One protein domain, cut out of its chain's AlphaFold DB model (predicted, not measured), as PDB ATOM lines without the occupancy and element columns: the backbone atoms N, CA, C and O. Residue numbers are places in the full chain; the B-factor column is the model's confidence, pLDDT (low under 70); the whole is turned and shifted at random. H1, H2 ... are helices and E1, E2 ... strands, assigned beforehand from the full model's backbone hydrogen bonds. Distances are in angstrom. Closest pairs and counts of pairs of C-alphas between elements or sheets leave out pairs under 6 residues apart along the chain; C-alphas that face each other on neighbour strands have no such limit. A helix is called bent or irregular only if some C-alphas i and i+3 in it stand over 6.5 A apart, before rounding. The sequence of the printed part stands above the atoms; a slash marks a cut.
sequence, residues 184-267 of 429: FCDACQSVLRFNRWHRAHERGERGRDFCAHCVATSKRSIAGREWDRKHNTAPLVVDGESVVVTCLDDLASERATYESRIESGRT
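AT A GLANCE: This is residues 184 to 267 of the 429 residues of an uncharacterized protein of Ostreococcus lucimarinus (strain CCE9901) (UniProt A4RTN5). Little regular structure is present: a small antiparallel sheet, order E2, E1, E3, lies between two short helices, H1 and H2, and loop residues 220 to 241 extend the shape beyond H1. The 84 printed residues include E1, E2, H1, E3 and H2 in chain order; these hold 31 residues, class mixed. The whole is elongated, 47 by 25 by 17 A, and only just compact, close to loose, with radius of gyration of the C-alphas 14.0 A.

IN THESE COORDINATES: E1, residues 197 to 200, begins at C-alpha 197 (49.596, -16.041, -37.852). E2 is residues 208 to 211, 10.4 A; E3 is 242 to 245. H1, 212 to 219, spans 10.4 A. H2, 248 to 258, is irregular, with C-alphas 250 and 253 9.2 A apart, and ends at C-alpha 258 (42.329, -24.617, -43.709).

HOW THE PARTS SIT: E1 and E2 form an antiparallel hairpin, N 198 to O 210 2.8 A; E3 is antiparallel to E1, N 199 to O 243 2.8 A. E2, H1, E3 make a split strand-helix-strand unit, two same-way strands with E1 between, its crossover right-handed. H1 only grazes the sheet with residues 212 to 215, H2 with 250 to 251; H1 and H2 are apart. Every O i to N i+4 pair is within hydrogen-bond range in H1; in H2 0 of 7, but 6 of 8 O i to N i+3.

THE WHOLE: The printed part has no cut; the link H1 to E3 is long. Confidence is under 70 in 26 residues, among them 219 to 235.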
ATOM      1  N   PHE A 184      41.882 -16.426 -42.904       83.19
ATOM      2  CA  PHE A 184      41.787 -14.970 -42.832       83.19
ATOM      3  C   PHE A 184      41.831 -14.497 -41.377       83.19
ATOM      4  O   PHE A 184      41.405 -15.197 -40.463       83.19
ATOM      5  N   CYS A 185      42.351 -13.294 -41.160       82.06
ATOM      6  CA  CYS A 185      42.366 -12.659 -39.852       82.06
ATOM      7  C   CYS A 185      40.935 -12.327 -39.409       82.06
ATOM      8  O   CYS A 185      40.230 -11.598 -40.100       82.06
ATOM      9  N   ASP A 186      40.531 -12.761 -38.220       79.25
ATOM     10  CA  ASP A 186      39.199 -12.478 -37.674       79.25
ATOM     11  C   ASP A 186      38.973 -10.981 -37.386       79.25
ATOM     12  O   ASP A 186      37.834 -10.536 -37.268       79.25
ATOM     13  N   ALA A 187      40.047 -10.190 -37.269       75.94
ATOM     14  CA  ALA A 187      39.968  -8.759 -36.974       75.94
ATOM     15  C   ALA A 187      39.967  -7.868 -38.227       75.94
ATOM     16  O   ALA A 187      39.209  -6.904 -38.284       75.94
ATOM     17  N   CYS A 188      40.831  -8.149 -39.207       73.44
ATOM     18  CA  CYS A 188      41.002  -7.301 -40.396       73.44
ATOM     19  C   CYS A 188      40.753  -8.019 -41.724       73.44
ATOM     20  O   CYS A 188      40.956  -7.413 -42.769       73.44
ATOM     21  N   GLN A 189      40.375  -9.299 -41.694       77.31
ATOM     22  CA  GLN A 189      40.096 -10.134 -42.870       77.31
ATOM     23  C   GLN A 189      41.269 -10.295 -43.851       77.31
ATOM     24  O   GLN A 189      41.099 -10.855 -44.927       77.31
ATOM     25  N   SER A 190      42.486  -9.896 -43.467       75.81
ATOM     26  CA  SER A 190      43.684 -10.133 -44.271       75.81
ATOM     27  C   SER A 190      44.028 -11.624 -44.327       75.81
ATOM     28  O   SER A 190      43.799 -12.357 -43.361       75.81
ATOM     29  N   VAL A 191      44.641 -12.078 -45.418       81.56
ATOM     30  CA  VAL A 191      45.114 -13.465 -45.544       81.56
ATOM     31  C   VAL A 191      46.187 -13.754 -44.495       81.56
ATOM     32  O   VAL A 191      47.117 -12.976 -44.281       81.56
ATOM     33  N   LEU A 192      46.076 -14.895 -43.820       83.56
ATOM     34  CA  LEU A 192      47.031 -15.301 -42.796       83.56
ATOM     35  C   LEU A 192      48.249 -15.975 -43.426       83.56
ATOM     36  O   LEU A 192      48.134 -16.979 -44.129       83.56
ATOM     37  N   ARG A 193      49.436 -15.440 -43.122       83.19
ATOM     38  CA  ARG A 193      50.723 -16.027 -43.511       83.19
ATOM     39  C   ARG A 193      51.322 -16.829 -42.358       83.19
ATOM     40  O   ARG A 193      51.312 -16.383 -41.208       83.19
ATOM     41  N   PHE A 194      51.917 -17.976 -42.676       86.06
ATOM     42  CA  PHE A 194      52.699 -18.754 -41.714       86.06
ATOM     43  C   PHE A 194      53.809 -17.907 -41.074       86.06
ATOM     44  O   PHE A 194      54.344 -16.990 -41.697       86.06
ATOM     45  N   ASN A 195      54.139 -18.200 -39.816       86.06
ATOM     46  CA  ASN A 195      55.052 -17.441 -38.946       86.06
ATOM     47  C   ASN A 195      54.559 -16.042 -38.535       86.06
ATOM     48  O   ASN A 195      55.156 -15.417 -37.662       86.06
ATOM     49  N   ARG A 196      53.473 -15.544 -39.135       85.88
ATOM     50  CA  ARG A 196      52.834 -14.254 -38.818       85.88
ATOM     51  C   ARG A 196      51.357 -14.411 -38.448       85.88
ATOM     52  O   ARG A 196      50.620 -13.429 -38.370       85.88
ATOM     53  N   TRP A 197      50.938 -15.650 -38.237       88.19
ATOM     54  CA  TRP A 197      49.596 -16.041 -37.852       88.19
ATOM     55  C   TRP A 197      49.616 -16.433 -36.379       88.19
ATOM     56  O   TRP A 197      50.306 -17.369 -35.984       88.19
ATOM     57  N   HIS A 198      48.853 -15.704 -35.572       87.62
ATOM     58  CA  HIS A 198      48.605 -16.019 -34.176       87.62
ATOM     59  C   HIS A 198      47.244 -16.682 -34.024       87.62
ATOM     60  O   HIS A 198      46.225 -16.110 -34.408       87.62
ATOM     61  N   ARG A 199      47.230 -17.863 -33.419       87.31
ATOM     62  CA  ARG A 199      46.015 -18.560 -33.027       87.31
ATOM     63  C   ARG A 199      45.802 -18.403 -31.532       87.31
ATOM     64  O   ARG A 199      46.648 -18.832 -30.748       87.31
ATOM     65  N   ALA A 200      44.687 -17.800 -31.140       84.62
ATOM     66  CA  ALA A 200      44.247 -17.730 -29.753       84.62
ATOM     67  C   ALA A 200      43.408 -18.971 -29.423       84.62
ATOM     68  O   ALA A 200      42.420 -19.260 -30.100       84.62
ATOM     69  N   HIS A 201      43.807 -19.718 -28.395       72.31
ATOM     70  CA  HIS A 201      43.046 -20.864 -27.917       72.31
ATOM     71  C   HIS A 201      41.938 -20.392 -26.980       72.31
ATOM     72  O   HIS A 201      42.206 -19.975 -25.856       72.31
ATOM     73  N   GLU A 202      40.685 -20.523 -27.403       63.56
ATOM     74  CA  GLU A 202      39.548 -20.370 -26.499       63.56
ATOM     75  C   GLU A 202      39.143 -21.740 -25.954       63.56
ATOM     76  O   GLU A 202      39.065 -22.732 -26.683       63.56
ATOM     77  N   ARG A 203      38.940 -21.837 -24.634       55.28
ATOM     78  CA  ARG A 203      38.553 -23.100 -23.994       55.28
ATOM     79  C   ARG A 203      37.182 -23.545 -24.509       55.28
ATOM     80  O   ARG A 203      36.165 -23.079 -24.012       55.28
ATOM     81  N   GLY A 204      37.178 -24.517 -25.419       50.50
ATOM     82  CA  GLY A 204      35.966 -25.196 -25.888       50.50
ATOM     83  C   GLY A 204      35.348 -24.639 -27.172       50.50
ATOM     84  O   GLY A 204      34.327 -25.174 -27.595       50.50
ATOM     85  N   GLU A 205      35.962 -23.638 -27.810       61.66
ATOM     86  CA  GLU A 205      35.515 -23.060 -29.088       61.66
ATOM     87  C   GLU A 205      36.620 -23.141 -30.156       61.66
ATOM     88  O   GLU A 205      37.774 -23.454 -29.851       61.66
ATOM     89  N   ARG A 206      36.259 -22.901 -31.428       67.38
ATOM     90  CA  ARG A 206      37.236 -22.775 -32.523       67.38
ATOM     91  C   ARG A 206      38.203 -21.650 -32.156       67.38
ATOM     92  O   ARG A 206      37.760 -20.542 -31.866       67.38
ATOM     93  N   GLY A 207      39.505 -21.932 -32.182       73.56
ATOM     94  CA  GLY A 207      40.513 -20.907 -31.918       73.56
ATOM     95  C   GLY A 207      40.374 -19.739 -32.895       73.56
ATOM     96  O   GLY A 207      40.173 -19.961 -34.090       73.56
ATOM     97  N   ARG A 208      40.460 -18.509 -32.382       84.81
ATOM     98  CA  ARG A 208      40.428 -17.294 -33.207       84.81
ATOM     99  C   ARG A 208      41.788 -17.054 -33.841       84.81
ATOM    100  O   ARG A 208      42.823 -17.278 -33.209       84.81
ATOM    101  N   ASP A 209      41.782 -16.588 -35.079       86.94
ATOM    102  CA  ASP A 209      42.973 -16.445 -35.900       86.94
ATOM    103  C   ASP A 209      43.249 -14.967 -36.212       86.94
ATOM    104  O   ASP A 209      42.414 -14.249 -36.758       86.94
ATOM    105  N   PHE A 210      44.450 -14.492 -35.881       84.19
ATOM    106  CA  PHE A 210      44.838 -13.089 -36.013       84.19
ATOM    107  C   PHE A 210      46.170 -12.932 -36.748       84.19
ATOM    108  O   PHE A 210      47.105 -13.712 -36.561       84.19
ATOM    109  N   CYS A 211      46.294 -11.875 -37.552       84.19
ATOM    110  CA  CYS A 211      47.567 -11.511 -38.168       84.19
ATOM    111  C   CYS A 211      48.485 -10.793 -37.165       84.19
ATOM    112  O   CYS A 211      48.025 -10.106 -36.246       84.19
ATOM    113  N   ALA A 212      49.800 -10.905 -37.365       83.81
ATOM    114  CA  ALA A 212      50.812 -10.286 -36.506       83.81
ATOM    115  C   ALA A 212      50.612  -8.772 -36.330       83.81
ATOM    116  O   ALA A 212      50.865  -8.243 -35.248       83.81
ATOM    117  N   HIS A 213      50.108  -8.079 -37.357       79.12
ATOM    118  CA  HIS A 213      49.822  -6.649 -37.280       79.12
ATOM    119  C   HIS A 213      48.695  -6.342 -36.287       79.12
ATOM    120  O   HIS A 213      48.884  -5.532 -35.382       79.12
ATOM    121  N   CYS A 214      47.547  -7.018 -36.397       76.88
ATOM    122  CA  CYS A 214      46.436  -6.840 -35.460       76.88
ATOM    123  C   CYS A 214      46.853  -7.177 -34.025       76.88
ATOM    124  O   CYS A 214      46.524  -6.434 -33.100       76.88
ATOM    125  N   VAL A 215      47.636  -8.243 -33.839       77.62
ATOM    126  CA  VAL A 215      48.172  -8.603 -32.520       77.62
ATOM    127  C   VAL A 215      49.086  -7.507 -31.979       77.62
ATOM    128  O   VAL A 215      48.873  -7.045 -30.859       77.62
ATOM    129  N   ALA A 216      50.062  -7.041 -32.761       75.62
ATOM    130  CA  ALA A 216      50.985  -5.988 -32.348       75.62
ATOM    131  C   ALA A 216      50.258  -4.680 -32.012       75.62
ATOM    132  O   ALA A 216      50.550  -4.062 -30.988       75.62
ATOM    133  N   THR A 217      49.281  -4.286 -32.828       70.38
ATOM    134  CA  THR A 217      48.450  -3.100 -32.592       70.38
ATOM    135  C   THR A 217      47.637  -3.246 -31.307       70.38
ATOM    136  O   THR A 217      47.626  -2.321 -30.501       70.38
ATOM    137  N   SER A 218      47.059  -4.424 -31.043       70.81
ATOM    138  CA  SER A 218      46.323  -4.684 -29.796       70.81
ATOM    139  C   SER A 218      47.211  -4.684 -28.540       70.81
ATOM    140  O   SER A 218      46.740  -4.364 -27.451       70.81
ATOM    141  N   LYS A 219      48.503  -5.020 -28.680       64.25
ATOM    142  CA  LYS A 219      49.485  -5.076 -27.584       64.25
ATOM    143  C   LYS A 219      50.160  -3.739 -27.273       64.25
ATOM    144  O   LYS A 219      50.827  -3.643 -26.250       64.25
ATOM    145  N   ARG A 220      49.992  -2.695 -28.095       54.78
ATOM    146  CA  ARG A 220      50.541  -1.344 -27.833       54.78
ATOM    147  C   ARG A 220      49.857  -0.615 -26.657       54.78
ATOM    148  O   ARG A 220      49.961   0.607 -26.551       54.78
ATOM    149  N   SER A 221      49.195  -1.337 -25.747       49.22
ATOM    150  CA  SER A 221      48.702  -0.788 -24.487       49.22
ATOM    151  C   SER A 221      49.869  -0.317 -23.603       49.22
ATOM    152  O   SER A 221      50.948  -0.903 -23.536       49.22
ATOM    153  N   ILE A 222      49.657   0.843 -22.984       45.28
ATOM    154  CA  ILE A 222      50.658   1.667 -22.299       45.28
ATOM    155  C   ILE A 222      51.082   1.008 -20.978       45.28
ATOM    156  O   ILE A 222      50.237   0.543 -20.212       45.28
ATOM    157  N   ALA A 223      52.379   1.050 -20.647       42.41
ATOM    158  CA  ALA A 223      52.890   0.573 -19.362       42.41
ATOM    159  C   ALA A 223      52.110   1.186 -18.177       42.41
ATOM    160  O   ALA A 223      52.084   2.403 -17.987       42.41
ATOM    161  N   GLY A 224      51.459   0.328 -17.382       53.03
ATOM    162  CA  GLY A 224      50.665   0.715 -16.211       53.03
ATOM    163  C   GLY A 224      49.148   0.808 -16.423       53.03
ATOM    164  O   GLY A 224      48.453   1.183 -15.479       53.03
ATOM    165  N   ARG A 225      48.605   0.478 -17.607       46.59
ATOM    166  CA  ARG A 225      47.149   0.330 -17.820       46.59
ATOM    167  C   ARG A 225      46.843  -0.839 -18.760       46.59
ATOM    168  O   ARG A 225      47.286  -0.840 -19.897       46.59
ATOM    169  N   GLU A 226      46.011  -1.778 -18.310       44.78
ATOM    170  CA  GLU A 226      45.549  -2.951 -19.082       44.78
ATOM    171  C   GLU A 226      44.637  -2.613 -20.283       44.78
ATOM    172  O   GLU A 226      44.183  -3.513 -20.981       44.78
ATOM    173  N   TRP A 227      44.348  -1.330 -20.536       45.91
ATOM    174  CA  TRP A 227      43.342  -0.887 -21.505       45.91
ATOM    175  C   TRP A 227      43.879   0.202 -22.437       45.91
ATOM    176  O   TRP A 227      44.313   1.265 -21.980       45.91
ATOM    177  N   ASP A 228      43.778  -0.033 -23.749       46.38
ATOM    178  CA  ASP A 228      43.967   0.994 -24.772       46.38
ATOM    179  C   ASP A 228      42.709   1.880 -24.855       46.38
ATOM    180  O   ASP A 228      41.630   1.451 -25.273       46.38
ATOM    181  N   ARG A 229      42.836   3.147 -24.442       39.81
ATOM    182  CA  ARG A 229      41.736   4.126 -24.462       39.81
ATOM    183  C   ARG A 229      41.293   4.526 -25.872       39.81
ATOM    184  O   ARG A 229      40.205   5.081 -25.989       39.81
ATOM    185  N   LYS A 230      42.098   4.287 -26.915       41.28
ATOM    186  CA  LYS A 230      41.760   4.683 -28.292       41.28
ATOM    187  C   LYS A 230      40.784   3.707 -28.958       41.28
ATOM    188  O   LYS A 230      39.949   4.142 -29.744       41.28
ATOM    189  N   HIS A 231      40.861   2.420 -28.607       46.53
ATOM    190  CA  HIS A 231      40.053   1.355 -29.216       46.53
ATOM    191  C   HIS A 231      39.131   0.616 -28.228       46.53
ATOM    192  O   HIS A 231      38.261  -0.138 -28.657       46.53
ATOM    193  N   ASN A 232      39.264   0.857 -26.915       50.75
ATOM    194  CA  ASN A 232      38.432   0.269 -25.856       50.75
ATOM    195  C   ASN A 232      38.260  -1.260 -25.980       50.75
ATOM    196  O   ASN A 232      37.176  -1.794 -25.753       50.75
ATOM    197  N   THR A 233      39.317  -1.962 -26.392       53.19
ATOM    198  CA  THR A 233      39.308  -3.414 -26.615       53.19
ATOM    199  C   THR A 233      40.466  -4.062 -25.863       53.19
ATOM    200  O   THR A 233      41.565  -3.509 -25.808       53.19
ATOM    201  N   ALA A 234      40.207  -5.221 -25.253       58.66
ATOM    202  CA  ALA A 234      41.236  -6.046 -24.623       58.66
ATOM    203  C   ALA A 234      42.255  -6.548 -25.674       58.66
ATOM    204  O   ALA A 234      41.920  -6.580 -26.865       58.66
ATOM    205  N   PRO A 235      43.474  -6.960 -25.266       65.31
ATOM    206  CA  PRO A 235      44.431  -7.585 -26.177       65.31
ATOM    207  C   PRO A 235      43.769  -8.736 -26.938       65.31
ATOM    208  O   PRO A 235      43.112  -9.578 -26.327       65.31
ATOM    209  N   LEU A 236      43.953  -8.788 -28.261       71.38
ATOM    210  CA  LEU A 236      43.357  -9.847 -29.090       71.38
ATOM    211  C   LEU A 236      43.899 -11.230 -28.716       71.38
ATOM    212  O   LEU A 236      43.257 -12.246 -28.958       71.38
ATOM    213  N   VAL A 237      45.103 -11.252 -28.148       74.94
ATOM    214  CA  VAL A 237      45.851 -12.459 -27.850       74.94
ATOM    215  C   VAL A 237      46.545 -12.306 -26.497       74.94
ATOM    216  O   VAL A 237      47.292 -11.347 -26.291       74.94
ATOM    217  N   VAL A 238      46.313 -13.263 -25.596       71.06
ATOM    218  CA  VAL A 238      46.949 -13.337 -24.272       71.06
ATOM    219  C   VAL A 238      48.215 -14.197 -24.352       71.06
ATOM    220  O   VAL A 238      48.248 -15.238 -25.020       71.06
ATOM    221  N   ASP A 239      49.285 -13.753 -23.690       66.88
ATOM    222  CA  ASP A 239      50.553 -14.483 -23.653       66.88
ATOM    223  C   ASP A 239      50.385 -15.811 -22.893       66.88
ATOM    224  O   ASP A 239      49.918 -15.839 -21.758       66.88
ATOM    225  N   GLY A 240      50.758 -16.923 -23.535       69.75
ATOM    226  CA  GLY A 240      50.595 -18.281 -22.996       69.75
ATOM    227  C   GLY A 240      49.286 -18.983 -23.380       69.75
ATOM    228  O   GLY A 240      49.196 -20.197 -23.228       69.75
ATOM    229  N   GLU A 241      48.312 -18.260 -23.942       76.50
ATOM    230  CA  GLU A 241      47.045 -18.816 -24.460       76.50
ATOM    231  C   GLU A 241      46.977 -18.767 -25.993       76.50
ATOM    232  O   GLU A 241      45.920 -18.915 -26.606       76.50
ATOM    233  N   SER A 242      48.125 -18.555 -26.635       82.19
ATOM    234  CA  SER A 242      48.228 -18.448 -28.081       82.19
ATOM    235  C   SER A 242      49.470 -19.104 -28.642       82.19
ATOM    236  O   SER A 242      50.510 -19.184 -27.987       82.19
ATOM    237  N   VAL A 243      49.340 -19.561 -29.881       87.00
ATOM    238  CA  VAL A 243      50.396 -20.238 -30.629       87.00
ATOM    239  C   VAL A 243      50.602 -19.507 -31.949       87.00
ATOM    240  O   VAL A 243      49.645 -19.089 -32.601       87.00
ATOM    241  N   VAL A 244      51.864 -19.328 -32.336       89.06
ATOM    242  CA  VAL A 244      52.204 -18.862 -33.682       89.06
ATOM    243  C   VAL A 244      52.167 -20.064 -34.613       89.06
ATOM    244  O   VAL A 244      52.893 -21.030 -34.397       89.06
ATOM    245  N   VAL A 245      51.328 -19.998 -35.642       87.62
ATOM    246  CA  VAL A 245      51.197 -21.050 -36.651       87.62
ATOM    247  C   VAL A 245      52.331 -20.898 -37.661       87.62
ATOM    248  O   VAL A 245      52.407 -19.909 -38.394       87.62
ATOM    249  N   THR A 246      53.226 -21.877 -37.698       87.56
ATOM    250  CA  THR A 246      54.401 -21.930 -38.580       87.56
ATOM    251  C   THR A 246      54.168 -22.811 -39.804       87.56
ATOM    252  O   THR A 246      54.756 -22.574 -40.856       87.56
ATOM    253  N   CYS A 247      53.275 -23.794 -39.698       87.31
ATOM    254  CA  CYS A 247      52.824 -24.622 -40.811       87.31
ATOM    255  C   CYS A 247      51.415 -25.178 -40.552       87.31
ATOM    256  O   CYS A 247      50.864 -25.031 -39.462       87.31
ATOM    257  N   LEU A 248      50.815 -25.835 -41.552       85.62
ATOM    258  CA  LEU A 248      49.486 -26.449 -41.402       85.62
ATOM    259  C   LEU A 248      49.443 -27.562 -40.344       85.62
ATOM    260  O   LEU A 248      48.371 -27.830 -39.804       85.62
ATOM    261  N   ASP A 249      50.574 -28.206 -40.045       86.06
ATOM    262  CA  ASP A 249      50.624 -29.299 -39.067       86.06
ATOM    263  C   ASP A 249      50.388 -28.808 -37.632       86.06
ATOM    264  O   ASP A 249      49.838 -29.549 -36.815       86.06
ATOM    265  N   ASP A 250      50.669 -27.529 -37.353       85.31
ATOM    266  CA  ASP A 250      50.393 -26.889 -36.059       85.31
ATOM    267  C   ASP A 250      48.882 -26.807 -35.754       85.31
ATOM    268  O   ASP A 250      48.477 -26.618 -34.608       85.31
ATOM    269  N   LEU A 251      48.029 -26.975 -36.773       83.12
ATOM    270  CA  LEU A 251      46.565 -26.925 -36.664       83.12
ATOM    271  C   LEU A 251      45.950 -28.279 -36.262       83.12
ATOM    272  O   LEU A 251      44.752 -28.346 -35.977       83.12
ATOM    273  N   ALA A 252      46.745 -29.356 -36.248       84.12
ATOM    274  CA  ALA A 252      46.339 -30.712 -35.875       84.12
ATOM    275  C   ALA A 252      44.993 -31.147 -36.502       84.12
ATOM    276  O   ALA A 252      44.876 -31.264 -37.722       84.12
ATOM    277  N   SER A 253      43.959 -31.386 -35.685       79.44
ATOM    278  CA  SER A 253      42.636 -31.847 -36.132       79.44
ATOM    279  C   SER A 253      41.878 -30.841 -37.001       79.44
ATOM    280  O   SER A 253      40.955 -31.231 -37.711       79.44
ATOM    281  N   GLU A 254      42.250 -29.562 -36.967       80.00
ATOM    282  CA  GLU A 254      41.606 -28.516 -37.765       80.00
ATOM    283  C   GLU A 254      42.258 -28.315 -39.137       80.00
ATOM    284  O   GLU A 254      41.736 -27.549 -39.946       80.00
ATOM    285  N   ARG A 255      43.362 -29.011 -39.440       84.12
ATOM    286  CA  ARG A 255      44.099 -28.879 -40.708       84.12
ATOM    287  C   ARG A 255      43.187 -28.944 -41.939       84.12
ATOM    288  O   ARG A 255      43.294 -28.092 -42.815       84.12
ATOM    289  N   ALA A 256      42.240 -29.883 -41.975       83.44
ATOM    290  CA  ALA A 256      41.317 -30.070 -43.102       83.44
ATOM    291  C   ALA A 256      40.406 -28.852 -43.381       83.44
ATOM    292  O   ALA A 256      39.921 -28.661 -44.503       83.44
ATOM    293  N   THR A 257      40.172 -28.009 -42.372       82.62
ATOM    294  CA  THR A 257      39.388 -26.778 -42.516       82.62
ATOM    295  C   THR A 257      40.156 -25.737 -43.324       82.62
ATOM    296  O   THR A 257      39.569 -25.093 -44.195       82.62
ATOM    297  N   TYR A 258      41.467 -25.630 -43.097       84.06
ATOM    298  CA  TYR A 258      42.329 -24.617 -43.709       84.06
ATOM    299  C   TYR A 258      42.981 -25.097 -44.999       84.06
ATOM    300  O   TYR A 258      43.172 -24.289 -45.897       84.06
ATOM    301  N   GLU A 259      43.322 -26.379 -45.104       84.19
ATOM    302  CA  GLU A 259      44.123 -26.912 -46.202       84.19
ATOM    303  C   GLU A 259      43.405 -26.822 -47.553       84.19
ATOM    304  O   GLU A 259      42.247 -27.225 -47.715       84.19
ATOM    305  N   SER A 260      44.114 -26.277 -48.540       79.75
ATOM    306  CA  SER A 260      43.673 -26.251 -49.927       79.75
ATOM    307  C   SER A 260      43.719 -27.654 -50.529       79.75
ATOM    308  O   SER A 260      44.704 -28.375 -50.388       79.75
ATOM    309  N   ARG A 261      42.659 -28.039 -51.251       74.94
ATOM    310  CA  ARG A 261      42.641 -29.295 -52.025       74.94
ATOM    311  C   ARG A 261      43.494 -29.220 -53.296       74.94
ATOM    312  O   ARG A 261      43.791 -30.257 -53.872       74.94
ATOM    313  N   ILE A 262      43.835 -28.010 -53.738       69.12
ATOM    314  CA  ILE A 262      44.502 -27.753 -55.024       69.12
ATOM    315  C   ILE A 262      46.005 -27.594 -54.827       69.12
ATOM    316  O   ILE A 262      46.787 -28.082 -55.635       69.12
ATOM    317  N   GLU A 263      46.413 -26.940 -53.740       68.25
ATOM    318  CA  GLU A 263      47.819 -26.700 -53.428       68.25
ATOM    319  C   GLU A 263      48.123 -27.187 -52.010       68.25
ATOM    320  O   GLU A 263      47.797 -26.530 -51.019       68.25
ATOM    321  N   SER A 264      48.755 -28.359 -51.909       72.44
ATOM    322  CA  SER A 264      49.139 -28.942 -50.622       72.44
ATOM    323  C   SER A 264      50.070 -28.008 -49.850       72.44
ATOM    324  O   SER A 264      50.999 -27.444 -50.430       72.44
ATOM    325  N   GLY A 265      49.868 -27.880 -48.538       76.81
ATOM    326  CA  GLY A 265      50.702 -27.017 -47.695       76.81
ATOM    327  C   GLY A 265      50.302 -25.537 -47.689       76.81
ATOM    328  O   GLY A 265      50.896 -24.764 -46.940       76.81
ATOM    329  N   ARG A 266      49.284 -25.132 -48.460       81.75
ATOM    330  CA  ARG A 266      48.717 -23.775 -48.434       81.75
ATOM    331  C   ARG A 266      47.291 -23.767 -47.891       81.75
ATOM    332  O   ARG A 266      46.568 -24.764 -47.946       81.75
ATOM    333  N   THR A 267      46.887 -22.623 -47.344       85.50
ATOM    334  CA  THR A 267      45.502 -22.417 -46.913       85.50
ATOM    335  C   THR A 267      44.597 -22.165 -48.122       85.50
ATOM    336  O   THR A 267      45.047 -21.635 -49.138       85.50
TER     337      THR A 267